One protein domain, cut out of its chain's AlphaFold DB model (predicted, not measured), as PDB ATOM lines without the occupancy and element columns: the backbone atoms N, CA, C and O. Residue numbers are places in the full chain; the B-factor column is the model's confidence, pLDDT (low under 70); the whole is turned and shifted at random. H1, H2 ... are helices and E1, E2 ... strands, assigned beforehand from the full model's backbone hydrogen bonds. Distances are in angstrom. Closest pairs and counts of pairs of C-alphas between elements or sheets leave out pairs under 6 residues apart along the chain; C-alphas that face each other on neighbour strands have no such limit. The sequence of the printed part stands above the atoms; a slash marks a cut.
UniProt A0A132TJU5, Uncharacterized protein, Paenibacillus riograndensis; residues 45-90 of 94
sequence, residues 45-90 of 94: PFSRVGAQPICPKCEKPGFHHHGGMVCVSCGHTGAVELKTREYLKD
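AT A GLANCE: This is residues 45 to 90 of the 94 residues of an uncharacterized protein of Paenibacillus riograndensis (UniProt A0A132TJU5). A small body with little regular structure, mostly loops, has a short strand hairpin, E1 and E2, toward one end and two short helices, H1 and H2, packed together toward the other. Loop residues 77 to 78 pair antiparallel with residues 69 to 70 of E2. The 46 printed residues include 17 in named elements, in the order H1, E1, E2, H2, class mixed. The whole is compact, radius of gyration of the C-alphas 9.6 A, spanning 26 by 19 by 16 A.

IN THESE COORDINATES: E1 is residues 63 to 65, 6.2 A; E2 is 68 to 70, 7.3 A. H1 is 45 to 51, 9.9 A, from C-alpha 45 at (113.512, 112.929, 181.038); H2 is 84 to 87, 5.1 A, to C-alpha 87 at (121.663, 126.819, 174.077).

HOW THE PARTS SIT: E1 and E2 form an antiparallel hairpin at 125 degrees; N 63 and O 70 are 2.8 A apart, within hydrogen-bond range. H1 and H2 touch, closest at the C-alphas of Gly 50 and Arg 85, 4.4 A. H1 and E2 are apart, as are E1 and H2. Every O i to N i+4 pair in H1 is within hydrogen-bond range; H2 is too short for one.

THE WHOLE: The farthest C-alphas, of His 66 and Asp 90, are 28.8 A apart. The printed part has no cut. The links H1 to E1 and E2 to H2 are long. No printed residue has pLDDT under 70.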
ATOM      1  N   PRO A  45     113.322 112.847 182.484       73.81
ATOM      2  CA  PRO A  45     113.512 112.929 181.038       73.81
ATOM      3  C   PRO A  45     114.038 114.299 180.597       73.81
ATOM      4  O   PRO A  45     114.731 114.407 179.586       73.81
ATOM      5  N   PHE A  46     113.765 115.349 181.373       74.94
ATOM      6  CA  PHE A  46     114.222 116.698 181.074       74.94
ATOM      7  C   PHE A  46     115.735 116.847 181.229       74.94
ATOM      8  O   PHE A  46     116.357 117.567 180.448       74.94
ATOM      9  N   SER A  47     116.358 116.109 182.153       77.31
ATOM     10  CA  SER A  47     117.820 116.106 182.286       77.31
ATOM     11  C   SER A  47     118.485 115.473 181.058       77.31
ATOM     12  O   SER A  47     119.497 115.976 180.565       77.31
ATOM     13  N   ARG A  48     117.873 114.421 180.495       78.50
ATOM     14  CA  ARG A  48     118.332 113.764 179.262       78.50
ATOM     15  C   ARG A  48     118.187 114.651 178.040       78.50
ATOM     16  O   ARG A  48     119.093 114.664 177.209       78.50
ATOM     17  N   VAL A  49     117.090 115.394 177.942       78.75
ATOM     18  CA  VAL A  49     116.868 116.392 176.887       78.75
ATOM     19  C   VAL A  49     117.897 117.510 176.984       78.75
ATOM     20  O   VAL A  49     118.571 117.808 175.999       78.75
ATOM     21  N   GLY A  50     118.063 118.087 178.177       81.94
ATOM     22  CA  GLY A  50     119.029 119.154 178.425       81.94
ATOM     23  C   GLY A  50     120.467 118.732 178.123       81.94
ATOM     24  O   GLY A  50     121.285 119.565 177.739       81.94
ATOM     25  N   ALA A  51     120.773 117.438 178.253       85.94
ATOM     26  CA  ALA A  51     122.071 116.882 177.913       85.94
ATOM     27  C   ALA A  51     122.289 116.669 176.407       85.94
ATOM     28  O   ALA A  51     123.449 116.575 176.018       85.94
ATOM     29  N   GLN A  52     121.239 116.571 175.577       87.06
ATOM     30  CA  GLN A  52     121.397 116.308 174.140       87.06
ATOM     31  C   GLN A  52     122.174 117.430 173.432       87.06
ATOM     32  O   GLN A  52     122.066 118.587 173.836       87.06
ATOM     33  N   PRO A  53     122.949 117.110 172.385       91.88
ATOM     34  CA  PRO A  53     123.683 118.102 171.610       91.88
ATOM     35  C   PRO A  53     122.753 118.951 170.735       91.88
ATOM     36  O   PRO A  53     121.751 118.455 170.222       91.88
ATOM     37  N   ILE A  54     123.130 120.203 170.495       89.50
ATOM     38  CA  ILE A  54     122.536 121.075 169.479       89.50
ATOM     39  C   ILE A  54     123.384 121.015 168.216       89.50
ATOM     40  O   ILE A  54     124.607 121.133 168.257       89.50
ATOM     41  N   CYS A  55     122.727 120.813 167.076       89.56
ATOM     42  CA  CYS A  55     123.400 120.792 165.790       89.56
ATOM     43  C   CYS A  55     123.886 122.201 165.406       89.56
ATOM     44  O   CYS A  55     123.043 123.082 165.245       89.56
ATOM     45  N   PRO A  56     125.182 122.409 165.112       89.06
ATOM     46  CA  PRO A  56     125.699 123.727 164.731       89.06
ATOM     47  C   PRO A  56     125.239 124.193 163.338       89.06
ATOM     48  O   PRO A  56     125.421 125.351 162.978       89.06
ATOM     49  N   LYS A  57     124.650 123.305 162.519       88.19
ATOM     50  CA  LYS A  57     124.177 123.649 161.165       88.19
ATOM     51  C   LYS A  57     122.742 124.152 161.110       88.19
ATOM     52  O   LYS A  57     122.419 124.967 160.257       88.19
ATOM     53  N   CYS A  58     121.861 123.564 161.911       85.56
ATOM     54  CA  CYS A  58     120.425 123.828 161.821       85.56
ATOM     55  C   CYS A  58     119.769 124.054 163.181       85.56
ATOM     56  O   CYS A  58     118.543 124.043 163.251       85.56
ATOM     57  N   GLU A  59     120.573 124.143 164.243       86.06
ATOM     58  CA  GLU A  59     120.169 124.512 165.604       86.06
ATOM     59  C   GLU A  59     119.100 123.600 166.226       86.06
ATOM     60  O   GLU A  59     118.489 123.917 167.237       86.06
ATOM     61  N   LYS A  60     118.897 122.408 165.654       83.06
ATOM     62  CA  LYS A  60     117.982 121.380 166.171       83.06
ATOM     63  C   LYS A  60     118.734 120.385 167.052       83.06
ATOM     64  O   LYS A  60     119.906 120.109 166.767       83.06
ATOM     65  N   PRO A  61     118.074 119.768 168.049       82.81
ATOM     66  CA  PRO A  61     118.700 118.716 168.828       82.81
ATOM     67  C   PRO A  61     119.137 117.545 167.958       82.81
ATOM     68  O   PRO A  61     118.429 117.099 167.048       82.81
ATOM     69  N   GLY A  62     120.330 117.060 168.253       87.38
ATOM     70  CA  GLY A  62     120.834 115.782 167.795       87.38
ATOM     71  C   GLY A  62     120.847 114.761 168.923       87.38
ATOM     72  O   GLY A  62     120.419 115.023 170.044       87.38
ATOM     73  N   PHE A  63     121.394 113.596 168.615       87.88
ATOM     74  CA  PHE A  63     121.699 112.561 169.589       87.88
ATOM     75  C   PHE A  63     123.207 112.401 169.708       87.88
ATOM     76  O   PHE A  63     123.941 112.622 168.743       87.88
ATOM     77  N   HIS A  64     123.671 111.985 170.881       89.38
ATOM     78  CA  HIS A  64     125.057 111.555 171.032       89.38
ATOM     79  C   HIS A  64     125.314 110.307 170.184       89.38
ATOM     80  O   HIS A  64     124.536 109.353 170.220       89.38
ATOM     81  N   HIS A  65     126.416 110.305 169.437       87.69
ATOM     82  CA  HIS A  65     126.807 109.185 168.585       87.69
ATOM     83  C   HIS A  65     128.334 109.104 168.491       87.69
ATOM     84  O   HIS A  65     128.966 110.121 168.235       87.69
ATOM     85  N   HIS A  66     128.906 107.917 168.746       79.19
ATOM     86  CA  HIS A  66     130.341 107.567 168.704       79.19
ATOM     87  C   HIS A  66     131.332 108.751 168.658       79.19
ATOM     88  O   HIS A  66     131.824 109.125 167.599       79.19
ATOM     89  N   GLY A  67     131.653 109.321 169.824       79.38
ATOM     90  CA  GLY A  67     132.655 110.391 169.947       79.38
ATOM     91  C   GLY A  67     132.162 111.802 169.602       79.38
ATOM     92  O   GLY A  67     132.947 112.744 169.657       79.38
ATOM     93  N   GLY A  68     130.876 111.972 169.291       91.38
ATOM     94  CA  GLY A  68     130.291 113.263 168.951       91.38
ATOM     95  C   GLY A  68     128.763 113.239 168.948       91.38
ATOM     96  O   GLY A  68     128.126 112.747 169.885       91.38
ATOM     97  N   MET A  69     128.169 113.782 167.890       93.69
ATOM     98  CA  MET A  69     126.730 113.877 167.694       93.69
ATOM     99  C   MET A  69     126.286 113.472 166.288       93.69
ATOM    100  O   MET A  69     127.063 113.519 165.336       93.69
ATOM    101  N   VAL A  70     124.997 113.158 166.157       92.50
ATOM    102  CA  VAL A  70     124.276 113.030 164.887       92.50
ATOM    103  C   VAL A  70     122.974 113.830 164.940       92.50
ATOM    104  O   VAL A  70     122.194 113.715 165.884       92.50
ATOM    105  N   CYS A  71     122.723 114.667 163.934       89.38
ATOM    106  CA  CYS A  71     121.483 115.421 163.801       89.38
ATOM    107  C   CYS A  71     120.489 114.641 162.943       89.38
ATOM    108  O   CYS A  71     120.696 114.477 161.744       89.38
ATOM    109  N   VAL A  72     119.362 114.237 163.524       81.12
ATOM    110  CA  VAL A  72     118.301 113.527 162.785       81.12
ATOM    111  C   VAL A  72     117.513 114.420 161.828       81.12
ATOM    112  O   VAL A  72     116.794 113.918 160.976       81.12
ATOM    113  N   SER A  73     117.644 115.745 161.952       83.94
ATOM    114  CA  SER A  73     116.930 116.689 161.087       83.94
ATOM    115  C   SER A  73     117.671 117.013 159.792       83.94
ATOM    116  O   SER A  73     117.029 117.185 158.763       83.94
ATOM    117  N   CYS A  74     119.002 117.141 159.834       86.81
ATOM    118  CA  CYS A  74     119.810 117.530 158.668       86.81
ATOM    119  C   CYS A  74     120.936 116.540 158.329       86.81
ATOM    120  O   CYS A  74     121.697 116.780 157.395       86.81
ATOM    121  N   GLY A  75     121.081 115.453 159.093       87.69
ATOM    122  CA  GLY A  75     122.101 114.423 158.883       87.69
ATOM    123  C   GLY A  75     123.516 114.813 159.316       87.69
ATOM    124  O   GLY A  75     124.445 114.041 159.108       87.69
ATOM    125  N   HIS A  76     123.722 115.997 159.905       90.94
ATOM    126  CA  HIS A  76     125.051 116.424 160.340       90.94
ATOM    127  C   HIS A  76     125.623 115.508 161.426       90.94
ATOM    128  O   HIS A  76     124.978 115.280 162.447       90.94
ATOM    129  N   THR A  77     126.864 115.070 161.233       94.12
ATOM    130  CA  THR A  77     127.684 114.398 162.243       94.12
ATOM    131  C   THR A  77     128.896 115.256 162.580       94.12
ATOM    132  O   THR A  77     129.511 115.824 161.674       94.12
ATOM    133  N   GLY A  78     129.266 115.331 163.853       92.44
ATOM    134  CA  GLY A  78     130.366 116.189 164.291       92.44
ATOM    135  C   GLY A  78     130.608 116.119 165.791       92.44
ATOM    136  O   GLY A  78     130.005 115.298 166.479       92.44
ATOM    137  N   ALA A  79     131.492 116.974 166.297       90.88
ATOM    138  CA  ALA A  79     131.722 117.104 167.731       90.88
ATOM    139  C   ALA A  79     130.489 117.695 168.440       90.88
ATOM    140  O   ALA A  79     129.686 118.406 167.838       90.88
ATOM    141  N   VAL A  80     130.344 117.403 169.734       90.25
ATOM    142  CA  VAL A  80     129.362 118.093 170.580       90.25
ATOM    143  C   VAL A  80     129.941 119.451 170.956       90.25
ATOM    144  O   VAL A  80     130.822 119.523 171.808       90.25
ATOM    145  N   GLU A  81     129.457 120.509 170.317       87.81
ATOM    146  CA  GLU A  81     129.893 121.883 170.603       87.81
ATOM    147  C   GLU A  81     129.040 122.541 171.691       87.81
ATOM    148  O   GLU A  81     129.556 123.293 172.515       87.81
ATOM    149  N   LEU A  82     127.743 122.227 171.718       89.06
ATOM    150  CA  LEU A  82     126.781 122.828 172.633       89.06
ATOM    151  C   LEU A  82     125.684 121.828 172.990       89.06
ATOM    152  O   LEU A  82     125.243 121.056 172.135       89.06
ATOM    153  N   LYS A  83     125.219 121.840 174.239       89.31
ATOM    154  CA  LYS A  83     124.056 121.055 174.677       89.31
ATOM    155  C   LYS A  83     122.788 121.899 174.688       89.31
ATOM    156  O   LYS A  83     122.837 123.112 174.866       89.31
ATOM    157  N   THR A  84     121.631 121.247 174.601       85.56
ATOM    158  CA  THR A  84     120.310 121.894 174.626       85.56
ATOM    159  C   THR A  84     120.161 122.848 175.808       85.56
ATOM    160  O   THR A  84     119.717 123.974 175.629       85.56
ATOM    161  N   ARG A  85     120.604 122.444 177.007       84.81
ATOM    162  CA  ARG A  85     120.534 123.293 178.209       84.81
ATOM    163  C   ARG A  85     121.426 124.540 178.162       84.81
ATOM    164  O   ARG A  85     121.171 125.489 178.888       84.81
ATOM    165  N   GLU A  86     122.512 124.485 177.393       86.81
ATOM    166  CA  GLU A  86     123.470 125.586 177.237       86.81
ATOM    167  C   GLU A  86     122.994 126.556 176.150       86.81
ATOM    168  O   GLU A  86     123.252 127.752 176.244       86.81
ATOM    169  N   TYR A  87     122.267 126.039 175.156       84.38
ATOM    170  CA  TYR A  87     121.663 126.819 174.077       84.38
ATOM    171  C   TYR A  87     120.371 127.535 174.492       84.38
ATOM    172  O   TYR A  87     120.122 128.648 174.050       84.38
ATOM    173  N   LEU A  88     119.556 126.905 175.340       81.19
ATOM    174  CA  LEU A  88     118.223 127.382 175.709       81.19
ATOM    175  C   LEU A  88     118.159 127.786 177.196       81.19
ATOM    176  O   LEU A  88     117.407 127.193 177.952       81.19
ATOM    177  N   LYS A  89     118.986 128.712 177.671       76.69
ATOM    178  CA  LYS A  89     119.365 128.874 179.095       76.69
ATOM    179  C   LYS A  89     118.202 128.903 180.114       76.69
ATOM    180  O   LYS A  89     118.398 128.479 181.264       76.69
ATOM    181  N   ASP A  90     117.008 129.350 179.726       73.50
ATOM    182  CA  ASP A  90     115.825 129.466 180.586       73.50
ATOM    183  C   ASP A  90     114.739 128.398 180.379       73.50
ATOM    184  O   ASP A  90     113.688 128.460 181.019       73.50
TER     185      ASP A  90